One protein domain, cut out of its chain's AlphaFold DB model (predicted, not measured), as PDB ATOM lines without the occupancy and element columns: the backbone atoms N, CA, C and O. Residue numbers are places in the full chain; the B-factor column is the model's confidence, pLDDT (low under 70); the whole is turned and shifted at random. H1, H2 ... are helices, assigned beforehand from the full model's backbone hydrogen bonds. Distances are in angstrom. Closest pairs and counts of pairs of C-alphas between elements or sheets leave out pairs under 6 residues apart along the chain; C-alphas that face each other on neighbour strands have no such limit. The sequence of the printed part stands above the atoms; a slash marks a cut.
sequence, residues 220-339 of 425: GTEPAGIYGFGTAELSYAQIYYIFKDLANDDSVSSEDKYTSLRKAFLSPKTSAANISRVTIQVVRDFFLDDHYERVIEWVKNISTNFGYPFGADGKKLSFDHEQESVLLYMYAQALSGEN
ATOM      1  N   GLY A 220     131.167 212.164 198.522       35.84
ATOM      2  CA  GLY A 220     131.139 212.008 197.063       35.84
ATOM      3  C   GLY A 220     132.210 212.811 196.317       35.84
ATOM      4  O   GLY A 220     132.391 212.604 195.122       35.84
ATOM      5  N   THR A 221     132.954 213.681 197.001       36.06
ATOM      6  CA  THR A 221     134.229 214.201 196.485       36.06
ATOM      7  C   THR A 221     135.375 213.313 196.974       36.06
ATOM      8  O   THR A 221     135.412 212.922 198.137       36.06
ATOM      9  N   GLU A 222     136.250 212.920 196.049       39.59
ATOM     10  CA  GLU A 222     137.386 212.009 196.237       39.59
ATOM     11  C   GLU A 222     138.289 212.331 197.458       39.59
ATOM     12  O   GLU A 222     138.232 213.442 197.988       39.59
ATOM     13  N   PRO A 223     139.186 211.406 197.884       45.94
ATOM     14  CA  PRO A 223     139.997 211.475 199.118       45.94
ATOM     15  C   PRO A 223     140.937 212.686 199.268       45.94
ATOM     16  O   PRO A 223     141.715 212.748 200.225       45.94
ATOM     17  N   ALA A 224     140.885 213.647 198.346       47.25
ATOM     18  CA  ALA A 224     141.656 214.880 198.332       47.25
ATOM     19  C   ALA A 224     141.609 215.644 199.662       47.25
ATOM     20  O   ALA A 224     142.598 216.271 200.030       47.25
ATOM     21  N   GLY A 225     140.523 215.531 200.433       53.81
ATOM     22  CA  GLY A 225     140.454 216.111 201.773       53.81
ATOM     23  C   GLY A 225     141.420 215.463 202.776       53.81
ATOM     24  O   GLY A 225     142.182 216.171 203.428       53.81
ATOM     25  N   ILE A 226     141.395 214.128 202.917       53.94
ATOM     26  CA  ILE A 226     142.062 213.421 204.036       53.94
ATOM     27  C   ILE A 226     143.569 213.311 203.807       53.94
ATOM     28  O   ILE A 226     144.351 213.479 204.739       53.94
ATOM     29  N   TYR A 227     143.973 213.091 202.557       58.34
ATOM     30  CA  TYR A 227     145.380 212.945 202.178       58.34
ATOM     31  C   TYR A 227     145.941 214.194 201.489       58.34
ATOM     32  O   TYR A 227     147.086 214.203 201.051       58.34
ATOM     33  N   GLY A 228     145.138 215.252 201.351       52.19
ATOM     34  CA  GLY A 228     145.583 216.502 200.744       52.19
ATOM     35  C   GLY A 228     145.982 216.382 199.268       52.19
ATOM     36  O   GLY A 228     146.805 217.175 198.807       52.19
ATOM     37  N   PHE A 229     145.442 215.421 198.504       55.69
ATOM     38  CA  PHE A 229     145.738 215.325 197.068       55.69
ATOM     39  C   PHE A 229     145.361 216.627 196.349       55.69
ATOM     40  O   PHE A 229     144.244 217.121 196.474       55.69
ATOM     41  N   GLY A 230     146.315 217.201 195.611       53.94
ATOM     42  CA  GLY A 230     146.135 218.479 194.916       53.94
ATOM     43  C   GLY A 230     146.183 219.716 195.821       53.94
ATOM     44  O   GLY A 230     146.064 220.834 195.321       53.94
ATOM     45  N   THR A 231     146.387 219.552 197.133       56.94
ATOM     46  CA  THR A 231     146.564 220.687 198.041       56.94
ATOM     47  C   THR A 231     147.981 221.238 197.958       56.94
ATOM     48  O   THR A 231     148.963 220.523 197.759       56.94
ATOM     49  N   ALA A 232     148.077 222.558 198.093       59.50
ATOM     50  CA  ALA A 232     149.340 223.264 198.177       59.50
ATOM     51  C   ALA A 232     150.111 222.859 199.445       59.50
ATOM     52  O   ALA A 232     151.281 222.495 199.355       59.50
ATOM     53  N   GLU A 233     149.466 222.948 200.607       66.25
ATOM     54  CA  GLU A 233     150.063 222.677 201.917       66.25
ATOM     55  C   GLU A 233     149.323 221.520 202.575       66.25
ATOM     56  O   GLU A 233     148.092 221.504 202.581       66.25
ATOM     57  N   LEU A 234     150.068 220.582 203.158       68.75
ATOM     58  CA  LEU A 234     149.476 219.526 203.968       68.75
ATOM     59  C   LEU A 234     149.331 220.023 205.409       68.75
ATOM     60  O   LEU A 234     150.307 220.408 206.056       68.75
ATOM     61  N   SER A 235     148.107 219.987 205.927       69.25
ATOM     62  CA  SER A 235     147.827 220.228 207.344       69.25
ATOM     63  C   SER A 235     148.425 219.128 208.227       69.25
ATOM     64  O   SER A 235     148.664 218.009 207.775       69.25
ATOM     65  N   TYR A 236     148.607 219.414 209.521       72.38
ATOM     66  CA  TYR A 236     149.043 218.417 210.509       72.38
ATOM     67  C   TYR A 236     148.206 217.129 210.447       72.38
ATOM     68  O   TYR A 236     148.767 216.038 210.405       72.38
ATOM     69  N   ALA A 237     146.876 217.256 210.376       67.94
ATOM     70  CA  ALA A 237     145.967 216.115 210.312       67.94
ATOM     71  C   ALA A 237     146.165 215.288 209.034       67.94
ATOM     72  O   ALA A 237     146.204 214.064 209.102       67.94
ATOM     73  N   GLN A 238     146.343 215.940 207.881       71.62
ATOM     74  CA  GLN A 238     146.593 215.245 206.615       71.62
ATOM     75  C   GLN A 238     147.934 214.512 206.636       71.62
ATOM     76  O   GLN A 238     147.998 213.350 206.252       71.62
ATOM     77  N   ILE A 239     148.991 215.156 207.139       75.81
ATOM     78  CA  ILE A 239     150.300 214.515 207.320       75.81
ATOM     79  C   ILE A 239     150.153 213.304 208.247       75.81
ATOM     80  O   ILE A 239     150.657 212.234 207.931       75.81
ATOM     81  N   TYR A 240     149.427 213.438 209.357       79.44
ATOM     82  CA  TYR A 240     149.168 212.332 210.273       79.44
ATOM     83  C   TYR A 240     148.435 211.166 209.608       79.44
ATOM     84  O   TYR A 240     148.907 210.038 209.718       79.44
ATOM     85  N   TYR A 241     147.346 211.418 208.876       74.12
ATOM     86  CA  TYR A 241     146.617 210.354 208.183       74.12
ATOM     87  C   TYR A 241     147.462 209.690 207.103       74.12
ATOM     88  O   TYR A 241     147.539 208.469 207.077       74.12
ATOM     89  N   ILE A 242     148.191 210.466 206.293       75.00
ATOM     90  CA  ILE A 242     149.143 209.914 205.320       75.00
ATOM     91  C   ILE A 242     150.144 208.996 206.025       75.00
ATOM     92  O   ILE A 242     150.341 207.865 205.597       75.00
ATOM     93  N   PHE A 243     150.779 209.468 207.100       78.31
ATOM     94  CA  PHE A 243     151.819 208.710 207.790       78.31
ATOM     95  C   PHE A 243     151.245 207.456 208.449       78.31
ATOM     96  O   PHE A 243     151.837 206.390 208.319       78.31
ATOM     97  N   LYS A 244     150.101 207.564 209.127       80.00
ATOM     98  CA  LYS A 244     149.446 206.449 209.813       80.00
ATOM     99  C   LYS A 244     148.922 205.406 208.833       80.00
ATOM    100  O   LYS A 244     149.178 204.221 209.028       80.00
ATOM    101  N   ASP A 245     148.216 205.822 207.790       79.19
ATOM    102  CA  ASP A 245     147.612 204.896 206.833       79.19
ATOM    103  C   ASP A 245     148.696 204.221 205.984       79.19
ATOM    104  O   ASP A 245     148.694 202.997 205.882       79.19
ATOM    105  N   LEU A 246     149.709 204.964 205.507       73.25
ATOM    106  CA  LEU A 246     150.874 204.358 204.844       73.25
ATOM    107  C   LEU A 246     151.606 203.389 205.770       73.25
ATOM    108  O   LEU A 246     151.992 202.307 205.341       73.25
ATOM    109  N   ALA A 247     151.809 203.741 207.041       72.88
ATOM    110  CA  ALA A 247     152.486 202.853 207.978       72.88
ATOM    111  C   ALA A 247     151.727 201.532 208.179       72.88
ATOM    112  O   ALA A 247     152.360 200.491 208.331       72.88
ATOM    113  N   ASN A 248     150.394 201.567 208.118       77.12
ATOM    114  CA  ASN A 248     149.540 200.393 208.267       77.12
ATOM    115  C   ASN A 248     149.306 199.600 206.971       77.12
ATOM    116  O   ASN A 248     148.800 198.483 207.053       77.12
ATOM    117  N   ASP A 249     149.649 200.148 205.805       76.94
ATOM    118  CA  ASP A 249     149.418 199.500 204.514       76.94
ATOM    119  C   ASP A 249     150.549 198.525 204.158       76.94
ATOM    120  O   ASP A 249     151.583 198.911 203.610       76.94
ATOM    121  N   ASP A 250     150.369 197.246 204.475       77.38
ATOM    122  CA  ASP A 250     151.350 196.194 204.183       77.38
ATOM    123  C   ASP A 250     151.485 195.889 202.673       77.38
ATOM    124  O   ASP A 250     152.402 195.170 202.274       77.38
ATOM    125  N   SER A 251     150.605 196.430 201.817       75.50
ATOM    126  CA  SER A 251     150.696 196.263 200.357       75.50
ATOM    127  C   SER A 251     151.725 197.190 199.704       75.50
ATOM    128  O   SER A 251     152.166 196.936 198.582       75.50
ATOM    129  N   VAL A 252     152.138 198.246 200.410       72.12
ATOM    130  CA  VAL A 252     153.138 199.213 199.949       72.12
ATOM    131  C   VAL A 252     154.491 198.865 200.564       72.12
ATOM    132  O   VAL A 252     154.595 198.615 201.765       72.12
ATOM    133  N   SER A 253     155.557 198.875 199.761       77.06
ATOM    134  CA  SER A 253     156.905 198.614 200.273       77.06
ATOM    135  C   SER A 253     157.348 199.706 201.259       77.06
ATOM    136  O   SER A 253     156.987 200.878 201.111       77.06
ATOM    137  N   SER A 254     158.168 199.363 202.258       73.81
ATOM    138  CA  SER A 254     158.703 200.364 203.194       73.81
ATOM    139  C   SER A 254     159.476 201.472 202.459       73.81
ATOM    140  O   SER A 254     159.366 202.642 202.822       73.81
ATOM    141  N   GLU A 255     160.192 201.148 201.379       76.94
ATOM    142  CA  GLU A 255     160.909 202.125 200.548       76.94
ATOM    143  C   GLU A 255     159.968 203.152 199.892       76.94
ATOM    144  O   GLU A 255     160.222 204.362 199.961       76.94
ATOM    145  N   ASP A 256     158.848 202.701 199.324       72.75
ATOM    146  CA  ASP A 256     157.850 203.578 198.700       72.75
ATOM    147  C   ASP A 256     157.147 204.466 199.730       72.75
ATOM    148  O   ASP A 256     156.911 205.659 199.473       72.75
ATOM    149  N   LYS A 257     156.877 203.921 200.928       76.44
ATOM    150  CA  LYS A 257     156.358 204.696 202.063       76.44
ATOM    151  C   LYS A 257     157.309 205.849 202.363       76.44
ATOM    152  O   LYS A 257     156.919 207.008 202.227       76.44
ATOM    153  N   TYR A 258     158.576 205.574 202.681       78.94
ATOM    154  CA  TYR A 258     159.531 206.629 203.049       78.94
ATOM    155  C   TYR A 258     159.834 207.596 201.905       78.94
ATOM    156  O   TYR A 258     160.014 208.787 202.159       78.94
ATOM    157  N   THR A 259     159.812 207.141 200.653       78.69
ATOM    158  CA  THR A 259     159.915 208.027 199.485       78.69
ATOM    159  C   THR A 259     158.767 209.033 199.446       78.69
ATOM    160  O   THR A 259     158.990 210.229 199.232       78.69
ATOM    161  N   SER A 260     157.542 208.581 199.709       76.62
ATOM    162  CA  SER A 260     156.360 209.447 199.773       76.62
ATOM    163  C   SER A 260     156.444 210.432 200.942       76.62
ATOM    164  O   SER A 260     156.225 211.632 200.757       76.62
ATOM    165  N   LEU A 261     156.871 209.965 202.121       76.94
ATOM    166  CA  LEU A 261     157.079 210.820 203.295       76.94
ATOM    167  C   LEU A 261     158.169 211.876 203.048       76.94
ATOM    168  O   LEU A 261     158.007 213.036 203.428       76.94
ATOM    169  N   ARG A 262     159.263 211.516 202.362       82.56
ATOM    170  CA  ARG A 262     160.327 212.458 201.974       82.56
ATOM    171  C   ARG A 262     159.819 213.522 201.009       82.56
ATOM    172  O   ARG A 262     160.138 214.692 201.198       82.56
ATOM    173  N   LYS A 263     159.007 213.155 200.012       80.81
ATOM    174  CA  LYS A 263     158.372 214.130 199.103       80.81
ATOM    175  C   LYS A 263     157.487 215.112 199.874       80.81
ATOM    176  O   LYS A 263     157.580 216.315 199.647       80.81
ATOM    177  N   ALA A 264     156.693 214.617 200.828       78.00
ATOM    178  CA  ALA A 264     155.878 215.465 201.695       78.00
ATOM    179  C   ALA A 264     156.738 216.401 202.567       78.00
ATOM    180  O   ALA A 264     156.418 217.582 202.696       78.00
ATOM    181  N   PHE A 265     157.849 215.902 203.117       82.31
ATOM    182  CA  PHE A 265     158.793 216.677 203.930       82.31
ATOM    183  C   PHE A 265     159.535 217.756 203.133       82.31
ATOM    184  O   PHE A 265     159.720 218.867 203.629       82.31
ATOM    185  N   LEU A 266     159.938 217.448 201.898       83.69
ATOM    186  CA  LEU A 266     160.625 218.369 200.989       83.69
ATOM    187  C   LEU A 266     159.715 219.450 200.408       83.69
ATOM    188  O   LEU A 266     160.212 220.423 199.843       83.69
ATOM    189  N   SER A 267     158.397 219.313 200.552       80.62
ATOM    190  CA  SER A 267     157.487 220.384 200.174       80.62
ATOM    191  C   SER A 267     157.819 221.652 200.980       80.62
ATOM    192  O   SER A 267     157.866 221.598 202.217       80.62
ATOM    193  N   PRO A 268     158.002 222.815 200.323       75.06
ATOM    194  CA  PRO A 268     158.260 224.085 201.009       75.06
ATOM    195  C   PRO A 268     157.097 224.508 201.919       75.06
ATOM    196  O   PRO A 268     157.256 225.368 202.777       75.06
ATOM    197  N   LYS A 269     155.939 223.870 201.748       75.06
ATOM    198  CA  LYS A 269     154.690 224.143 202.456       75.06
ATOM    199  C   LYS A 269     154.466 223.229 203.668       75.06
ATOM    200  O   LYS A 269     153.478 223.361 204.377       75.06
ATOM    201  N   THR A 270     155.389 222.302 203.927       78.12
ATOM    202  CA  THR A 270     155.347 221.400 205.084       78.12
ATOM    203  C   THR A 270     156.406 221.819 206.098       78.12
ATOM    204  O   THR A 270     157.596 221.819 205.784       78.12
ATOM    205  N   SER A 271     156.033 222.135 207.340       78.31
ATOM    206  CA  SER A 271     157.029 222.453 208.373       78.31
ATOM    207  C   SER A 271     157.688 221.179 208.923       78.31
ATOM    208  O   SER A 271     157.025 220.167 209.158       78.31
ATOM    209  N   ALA A 272     159.003 221.223 209.172       83.00
ATOM    210  CA  ALA A 272     159.712 220.109 209.812       83.00
ATOM    211  C   ALA A 272     159.150 219.806 211.213       83.00
ATOM    212  O   ALA A 272     159.060 218.646 211.602       83.00
ATOM    213  N   ALA A 273     158.685 220.841 211.922       81.75
ATOM    214  CA  ALA A 273     158.038 220.719 213.226       81.75
ATOM    215  C   ALA A 273     156.701 219.957 213.173       81.75
ATOM    216  O   ALA A 273     156.393 219.192 214.084       81.75
ATOM    217  N   ASN A 274     155.899 220.122 212.113       78.88
ATOM    218  CA  ASN A 274     154.672 219.336 211.956       78.88
ATOM    219  C   ASN A 274     155.006 217.864 211.711       78.88
ATOM    220  O   ASN A 274     154.385 216.992 212.308       78.88
ATOM    221  N   ILE A 275     156.019 217.588 210.890       83.56
ATOM    222  CA  ILE A 275     156.457 216.218 210.588       83.56
ATOM    223  C   ILE A 275     157.047 215.538 211.830       83.56
ATOM    224  O   ILE A 275     156.765 214.363 212.065       83.56
ATOM    225  N   SER A 276     157.809 216.261 212.661       87.56
ATOM    226  CA  SER A 276     158.331 215.713 213.919       87.56
ATOM    227  C   SER A 276     157.201 215.389 214.900       87.56
ATOM    228  O   SER A 276     157.156 214.282 215.433       87.56
ATOM    229  N   ARG A 277     156.220 216.288 215.063       83.31
ATOM    230  CA  ARG A 277     155.028 216.029 215.892       83.31
ATOM    231  C   ARG A 277     154.228 214.825 215.402       83.31
ATOM    232  O   ARG A 277     153.924 213.944 216.200       83.31
ATOM    233  N   VAL A 278     153.947 214.750 214.099       83.75
ATOM    234  CA  VAL A 278     153.230 213.610 213.508       83.75
ATOM    235  C   VAL A 278     153.994 212.311 213.725       83.75
ATOM    236  O   VAL A 278     153.398 211.309 214.103       83.75
ATOM    237  N   THR A 279     155.312 212.324 213.525       87.88
ATOM    238  CA  THR A 279     156.153 211.143 213.748       87.88
ATOM    239  C   THR A 279     155.983 210.604 215.162       87.88
ATOM    240  O   THR A 279     155.756 209.411 215.341       87.88
ATOM    241  N   ILE A 280     156.060 211.480 216.164       87.19
ATOM    242  CA  ILE A 280     155.897 211.090 217.568       87.19
ATOM    243  C   ILE A 280     154.507 210.519 217.803       87.19
ATOM    244  O   ILE A 280     154.394 209.488 218.459       87.19
ATOM    245  N   GLN A 281     153.474 211.153 217.249       82.06
ATOM    246  CA  GLN A 281     152.104 210.686 217.409       82.06
ATOM    247  C   GLN A 281     151.891 209.305 216.773       82.06
ATOM    248  O   GLN A 281     151.292 208.438 217.395       82.06
ATOM    249  N   VAL A 282     152.441 209.047 215.584       85.75
ATOM    250  CA  VAL A 282     152.351 207.727 214.932       85.75
ATOM    251  C   VAL A 282     153.070 206.649 215.745       85.75
ATOM    252  O   VAL A 282     152.511 205.578 215.974       85.75
ATOM    253  N   VAL A 283     154.281 206.931 216.243       88.38
ATOM    254  CA  VAL A 283     155.005 205.987 217.114       88.38
ATOM    255  C   VAL A 283     154.237 205.743 218.413       88.38
ATOM    256  O   VAL A 283     154.162 204.609 218.883       88.38
ATOM    257  N   ARG A 284     153.640 206.794 218.980       81.75
ATOM    258  CA  ARG A 284     152.809 206.714 220.181       81.75
ATOM    259  C   ARG A 284     151.582 205.839 219.958       81.75
ATOM    260  O   ARG A 284     151.309 204.993 220.801       81.75
ATOM    261  N   ASP A 285     150.882 205.994 218.842       79.88
ATOM    262  CA  ASP A 285     149.727 205.161 218.512       79.88
ATOM    263  C   ASP A 285     150.114 203.677 218.448       79.88
ATOM    264  O   ASP A 285     149.488 202.853 219.113       79.88
ATOM    265  N   PHE A 286     151.205 203.336 217.748       84.19
ATOM    266  CA  PHE A 286     151.716 201.960 217.727       84.19
ATOM    267  C   PHE A 286     152.060 201.443 219.118       84.19
ATOM    268  O   PHE A 286     151.731 200.309 219.461       84.19
ATOM    269  N   PHE A 287     152.677 202.284 219.944       79.50
ATOM    270  CA  PHE A 287     153.012 201.928 221.312       79.50
ATOM    271  C   PHE A 287     151.764 201.649 222.170       79.50
ATOM    272  O   PHE A 287     151.738 200.684 222.935       79.50
ATOM    273  N   LEU A 288     150.714 202.466 222.045       73.06
ATOM    274  CA  LEU A 288     149.467 202.334 222.810       73.06
ATOM    275  C   LEU A 288     148.622 201.124 222.386       73.06
ATOM    276  O   LEU A 288     147.948 200.505 223.230       73.06
ATOM    277  N   ASP A 289     148.696 200.784 221.103       73.12
ATOM    278  CA  ASP A 289     148.064 199.608 220.511       73.12
ATOM    279  C   ASP A 289     148.860 198.312 220.748       73.12
ATOM    280  O   ASP A 289     148.427 197.238 220.335       73.12
ATOM    281  N   ASP A 290     149.953 198.394 221.516       77.19
ATOM    282  CA  ASP A 290     150.830 197.282 221.881       77.19
ATOM    283  C   ASP A 290     151.529 196.645 220.635       77.19
ATOM    284  O   ASP A 290     151.883 195.469 220.650       77.19
ATOM    285  N   HIS A 291     151.758 197.433 219.566       83.06
ATOM    286  CA  HIS A 291     152.490 197.077 218.331       83.06
ATOM    287  C   HIS A 291     153.984 197.443 218.425       83.06
ATOM    288  O   HIS A 291     154.490 198.324 217.718       83.06
ATOM    289  N   TYR A 292     154.707 196.810 219.349       87.94
ATOM    290  CA  TYR A 292     156.100 197.152 219.665       87.94
ATOM    291  C   TYR A 292     157.073 196.939 218.498       87.94
ATOM    292  O   TYR A 292     157.995 197.733 218.307       87.94
ATOM    293  N   GLU A 293     156.833 195.935 217.661       88.75
ATOM    294  CA  GLU A 293     157.591 195.681 216.437       88.75
ATOM    295  C   GLU A 293     157.546 196.881 215.480       88.75
ATOM    296  O   GLU A 293     158.581 197.305 214.955       88.75
ATOM    297  N   ARG A 294     156.371 197.510 215.343       88.44
ATOM    298  CA  ARG A 294     156.181 198.697 214.502       88.44
ATOM    299  C   ARG A 294     156.848 199.927 215.104       88.44
ATOM    300  O   ARG A 294     157.417 200.720 214.364       88.44
ATOM    301  N   VAL A 295     156.858 200.069 216.434       89.00
ATOM    302  CA  VAL A 295     157.629 201.127 217.119       89.00
ATOM    303  C   VAL A 295     159.117 201.017 216.773       89.00
ATOM    304  O   VAL A 295     159.736 202.016 216.397       89.00
ATOM    305  N   ILE A 296     159.687 199.811 216.862       91.31
ATOM    306  CA  ILE A 296     161.108 199.565 216.573       91.31
ATOM    307  C   ILE A 296     161.423 199.882 215.109       91.31
ATOM    308  O   ILE A 296     162.379 200.612 214.832       91.31
ATOM    309  N   GLU A 297     160.626 199.350 214.179       89.81
ATOM    310  CA  GLU A 297     160.792 199.587 212.744       89.81
ATOM    311  C   GLU A 297     160.709 201.082 212.415       89.81
ATOM    312  O   GLU A 297     161.598 201.632 211.761       89.81
ATOM    313  N   TRP A 298     159.682 201.768 212.917       89.62
ATOM    314  CA  TRP A 298     159.423 203.161 212.571       89.62
ATOM    315  C   TRP A 298     160.519 204.102 213.074       89.62
ATOM    316  O   TRP A 298     160.980 204.966 212.325       89.62
ATOM    317  N   VAL A 299     160.994 203.913 214.312       92.50
ATOM    318  CA  VAL A 299     162.090 204.720 214.878       92.50
ATOM    319  C   VAL A 299     163.390 204.507 214.098       92.50
ATOM    320  O   VAL A 299     164.066 205.486 213.764       92.50
ATOM    321  N   LYS A 300     163.731 203.257 213.746       91.38
ATOM    322  CA  LYS A 300     164.916 202.944 212.924       91.38
ATOM    323  C   LYS A 300     164.827 203.568 211.540       91.38
ATOM    324  O   LYS A 300     165.772 204.217 211.078       91.38
ATOM    325  N   ASN A 301     163.682 203.400 210.891       88.75
ATOM    326  CA  ASN A 301     163.505 203.863 209.533       88.75
ATOM    327  C   ASN A 301     163.457 205.383 209.460       88.75
ATOM    328  O   ASN A 301     164.100 205.936 208.577       88.75
ATOM    329  N   ILE A 302     162.774 206.078 210.371       89.25
ATOM    330  CA  ILE A 302     162.790 207.545 210.361       89.25
ATOM    331  C   ILE A 302     164.189 208.077 210.651       89.25
ATOM    332  O   ILE A 302     164.641 208.978 209.949       89.25
ATOM    333  N   SER A 303     164.903 207.487 211.612       90.31
ATOM    334  CA  SER A 303     166.287 207.873 211.901       90.31
ATOM    335  C   SER A 303     167.160 207.790 210.652       90.31
ATOM    336  O   SER A 303     167.789 208.775 210.281       90.31
ATOM    337  N   THR A 304     167.099 206.662 209.946       87.44
ATOM    338  CA  THR A 304     167.894 206.414 208.736       87.44
ATOM    339  C   THR A 304     167.443 207.276 207.553       87.44
ATOM    340  O   THR A 304     168.259 207.842 206.828       87.44
ATOM    341  N   ASN A 305     166.129 207.393 207.343       86.81
ATOM    342  CA  ASN A 305     165.559 208.032 206.161       86.81
ATOM    343  C   ASN A 305     165.437 209.545 206.271       86.81
ATOM    344  O   ASN A 305     165.174 210.162 205.241       86.81
ATOM    345  N   PHE A 306     165.585 210.120 207.467       89.69
ATOM    346  CA  PHE A 306     165.463 211.557 207.702       89.69
ATOM    347  C   PHE A 306     166.657 212.177 208.447       89.69
ATOM    348  O   PHE A 306     166.675 213.388 208.676       89.69
ATOM    349  N   GLY A 307     167.670 211.381 208.807       85.75
ATOM    350  CA  GLY A 307     168.853 211.849 209.534       85.75
ATOM    351  C   GLY A 307     169.807 212.722 208.714       85.75
ATOM    352  O   GLY A 307     170.657 213.409 209.289       85.75
ATOM    353  N   TYR A 308     169.660 212.750 207.391       86.88
ATOM    354  CA  TYR A 308     170.483 213.554 206.487       86.88
ATOM    355  C   TYR A 308     169.775 214.859 206.081       86.88
ATOM    356  O   TYR A 308     168.549 214.925 206.110       86.88
ATOM    357  N   PRO A 309     170.515 215.912 205.702       86.00
ATOM    358  CA  PRO A 309     169.938 217.072 205.026       86.00
ATOM    359  C   PRO A 309     169.344 216.676 203.663       86.00
ATOM    360  O   PRO A 309     169.985 215.957 202.897       86.00
ATOM    361  N   PHE A 310     168.150 217.171 203.341       82.12
ATOM    362  CA  PHE A 310     167.489 216.989 202.047       82.12
ATOM    363  C   PHE A 310     167.316 218.321 201.322       82.12
ATOM    364  O   PHE A 310     167.172 219.364 201.951       82.12
ATOM    365  N   GLY A 311     167.243 218.254 199.992       80.56
ATOM    366  CA  GLY A 311     166.902 219.407 199.161       80.56
ATOM    367  C   GLY A 311     168.025 220.437 199.048       80.56
ATOM    368  O   GLY A 311     169.102 220.293 199.625       80.56
ATOM    369  N   ALA A 312     167.771 221.481 198.259       81.00
ATOM    370  CA  ALA A 312     168.721 222.577 198.058       81.00
ATOM    371  C   ALA A 312     168.888 223.455 199.313       81.00
ATOM    372  O   ALA A 312     169.903 224.127 199.463       81.00
ATOM    373  N   ASP A 313     167.901 223.436 200.209       81.44
ATOM    374  CA  ASP A 313     167.874 224.162 201.478       81.44
ATOM    375  C   ASP A 313     168.518 223.384 202.637       81.44
ATOM    376  O   ASP A 313     168.645 223.917 203.738       81.44
ATOM    377  N   GLY A 314     168.944 222.134 202.410       84.44
ATOM    378  CA  GLY A 314     169.573 221.304 203.439       84.44
ATOM    379  C   GLY A 314     168.633 220.986 204.605       84.44
ATOM    380  O   GLY A 314     169.079 220.807 205.741       84.44
ATOM    381  N   LYS A 315     167.325 220.926 204.346       85.06
ATOM    382  CA  LYS A 315     166.303 220.668 205.355       85.06
ATOM    383  C   LYS A 315     166.511 219.293 205.983       85.06
ATOM    384  O   LYS A 315     166.489 218.276 205.297       85.06
ATOM    385  N   LYS A 316     166.677 219.244 207.302       88.00
ATOM    386  CA  LYS A 316     166.839 218.006 208.078       88.00
ATOM    387  C   LYS A 316     165.706 217.883 209.091       88.00
ATOM    388  O   LYS A 316     165.296 218.886 209.677       88.00
ATOM    389  N   LEU A 317     165.191 216.669 209.298       90.00
ATOM    390  CA  LEU A 317     164.258 216.426 210.393       90.00
ATOM    391  C   LEU A 317     165.045 216.431 211.703       90.00
ATOM    392  O   LEU A 317     165.995 215.664 211.869       90.00
ATOM    393  N   SER A 318     164.649 217.302 212.622       87.19
ATOM    394  CA  SER A 318     165.191 217.354 213.971       87.19
ATOM    395  C   SER A 318     164.068 217.215 214.986       87.19
ATOM    396  O   SER A 318     162.940 217.666 214.768       87.19
ATOM    397  N   PHE A 319     164.404 216.574 216.095       91.88
ATOM    398  CA  PHE A 319     163.568 216.491 217.277       91.88
ATOM    399  C   PHE A 319     164.183 217.380 218.351       91.88
ATOM    400  O   PHE A 319     165.406 217.468 218.467       91.88
ATOM    401  N   ASP A 320     163.348 218.079 219.113       90.50
ATOM    402  CA  ASP A 320     163.835 218.726 220.329       90.50
ATOM    403  C   ASP A 320     164.120 217.680 221.427       90.50
ATOM    404  O   ASP A 320     163.799 216.496 221.302       90.50
ATOM    405  N   HIS A 321     164.730 218.114 222.528       88.56
ATOM    406  CA  HIS A 321     165.121 217.219 223.619       88.56
ATOM    407  C   HIS A 321     163.940 216.437 224.227       88.56
ATOM    408  O   HIS A 321     164.093 215.287 224.650       88.56
ATOM    409  N   GLU A 322     162.765 217.057 224.324       84.75
ATOM    410  CA  GLU A 322     161.568 216.434 224.892       84.75
ATOM    411  C   GLU A 322     161.035 215.357 223.947       84.75
ATOM    412  O   GLU A 322     160.796 214.219 224.357       84.75
ATOM    413  N   GLN A 323     160.961 215.690 222.663       88.25
ATOM    414  CA  GLN A 323     160.576 214.785 221.594       88.25
ATOM    415  C   GLN A 323     161.514 213.571 221.478       88.25
ATOM    416  O   GLN A 323     161.043 212.434 221.400       88.25
ATOM    417  N   GLU A 324     162.833 213.792 221.521       94.00
ATOM    418  CA  GLU A 324     163.831 212.715 221.544       94.00
ATOM    419  C   GLU A 324     163.621 211.791 222.745       94.00
ATOM    420  O   GLU A 324     163.612 210.568 222.599       94.00
ATOM    421  N   SER A 325     163.408 212.370 223.931       85.25
ATOM    422  CA  SER A 325     163.210 211.610 225.169       85.25
ATOM    423  C   SER A 325     161.990 210.689 225.085       85.25
ATOM    424  O   SER A 325     162.063 209.535 225.510       85.25
ATOM    425  N   VAL A 326     160.888 211.178 224.509       83.81
ATOM    426  CA  VAL A 326     159.646 210.414 224.325       83.81
ATOM    427  C   VAL A 326     159.844 209.260 223.339       83.81
ATOM    428  O   VAL A 326     159.501 208.120 223.659       83.81
ATOM    429  N   LEU A 327     160.442 209.517 222.171       91.62
ATOM    430  CA  LEU A 327     160.714 208.475 221.170       91.62
ATOM    431  C   LEU A 327     161.641 207.388 221.716       91.62
ATOM    432  O   LEU A 327     161.356 206.198 221.585       91.62
ATOM    433  N   LEU A 328     162.728 207.797 222.368       93.62
ATOM    434  CA  LEU A 328     163.708 206.882 222.938       93.62
ATOM    435  C   LEU A 328     163.136 206.058 224.092       93.62
ATOM    436  O   LEU A 328     163.512 204.900 224.252       93.62
ATOM    437  N   TYR A 329     162.221 206.625 224.882       89.81
ATOM    438  CA  TYR A 329     161.500 205.873 225.904       89.81
ATOM    439  C   TYR A 329     160.613 204.791 225.280       89.81
ATOM    440  O   TYR A 329     160.728 203.631 225.667       89.81
ATOM    441  N   MET A 330     159.776 205.134 224.293       88.19
ATOM    442  CA  MET A 330     158.903 204.152 223.630       88.19
ATOM    443  C   MET A 330     159.715 203.054 222.940       88.19
ATOM    444  O   MET A 330     159.369 201.881 223.041       88.19
ATOM    445  N   TYR A 331     160.835 203.418 222.312       92.81
ATOM    446  CA  TYR A 331     161.768 202.463 221.720       92.81
ATOM    447  C   TYR A 331     162.397 201.534 222.771       92.81
ATOM    448  O   TYR A 331     162.426 200.321 222.584       92.81
ATOM    449  N   ALA A 332     162.843 202.074 223.912       89.19
ATOM    450  CA  ALA A 332     163.377 201.274 225.014       89.19
ATOM    451  C   ALA A 332     162.338 200.292 225.576       89.19
ATOM    452  O   ALA A 332     162.656 199.134 225.830       89.19
ATOM    453  N   GLN A 333     161.095 200.746 225.752       83.44
ATOM    454  CA  GLN A 333     159.996 199.910 226.231       83.44
ATOM    455  C   GLN A 333     159.639 198.815 225.221       83.44
ATOM    456  O   GLN A 333     159.483 197.663 225.620       83.44
ATOM    457  N   ALA A 334     159.594 199.139 223.926       86.19
ATOM    458  CA  ALA A 334     159.367 198.162 222.864       86.19
ATOM    459  C   ALA A 334     160.448 197.065 222.833       86.19
ATOM    460  O   ALA A 334     160.146 195.913 222.554       86.19
ATOM    461  N   LEU A 335     161.692 197.403 223.192       89.56
ATOM    462  CA  LEU A 335     162.800 196.450 223.309       89.56
ATOM    463  C   LEU A 335     162.833 195.677 224.638       89.56
ATOM    464  O   LEU A 335     163.577 194.710 224.753       89.56
ATOM    465  N   SER A 336     162.080 196.085 225.664       82.81
ATOM    466  CA  SER A 336     162.239 195.551 227.030       82.81
ATOM    467  C   SER A 336     161.867 194.070 227.195       82.81
ATOM    468  O   SER A 336     162.285 193.447 228.170       82.81
ATOM    469  N   GLY A 337     161.114 193.501 226.248       76.31
ATOM    470  CA  GLY A 337     160.777 192.074 226.194       76.31
ATOM    471  C   GLY A 337     161.694 191.234 225.299       76.31
ATOM    472  O   GLY A 337     161.507 190.022 225.220       76.31
ATOM    473  N   GLU A 338     162.661 191.855 224.624       84.19
ATOM    474  CA  GLU A 338     163.528 191.193 223.652       84.19
ATOM    475  C   GLU A 338     164.763 190.557 224.311       84.19
ATOM    476  O   GLU A 338     165.233 190.980 225.370       84.19
ATOM    477  N   ASN A 339     165.332 189.541 223.655       85.31
ATOM    478  CA  ASN A 339     166.597 188.939 224.082       85.31
ATOM    479  C   ASN A 339     167.715 190.013 224.060       85.31
ATOM    480  O   ASN A 339     167.772 190.794 223.106       85.31
TER     481      ASN A 339
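This is residues 220 to 339 of the 425 residues of an uncharacterized protein of Candidatus Finniella inopinata (UniProt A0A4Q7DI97). Look first for H4, the longest helix: H5 and H6 pack on it in a triangle, making a three-helix bundle that runs up and down, and on its other side the helical hairpin of H2 and H3 packs through H2, which crosses H4. Short H1 sits beside the first half of H2, and a long loop joins H5 to H6. The printed part has 120 residues, with six named helices, H1 to H6 in order, and no named strand, and its class is all helix. It is compact, with a radius of gyration of the C-alphas of 14.5 A and spans of 46 by 37 by 24 A.

Start at H4, residues 272 to 288; with residues 283 to 287 alone it touches H5, residues 292 to 306, closest at C-alphas 283 and 295, 5.5 A apart, and this hairpin has a shallow tilt of 17 degrees, opposite ways. H6, residues 321 to 335, touches H5 closest at C-alphas 292 and 334, 4.7 A. H2, residues 236 to 248, touches H4 closest at C-alphas 240 and 278, 5.3 A, at a steep tilt of 46 degrees. H3, residues 254 to 266, touches H2 closest at C-alphas 246 and 257, 6.2 A. H1, residues 224 to 227, touches H2 closest at C-alphas 227 and 238, 5.1 A. Every O i to N i+4 pair is within hydrogen-bond range in H2 to H6; H1 is too short for one.

Find C-alpha 272 at (159.712, 220.109, 209.812); H4 runs 24.3 A to C-alpha 288. H5 and H6 each span 20.9 A, H2 and H3 18.2 A, H1 5.7 A. H6 ends at (162.800, 196.450, 223.309).

The farthest C-alphas, Gly 220 and Asn 339, are 50.2 A apart. The printed part has no cut, and its long link is residues 307 to 320. Confidence is under 70 at residues 220 to 235 and 237.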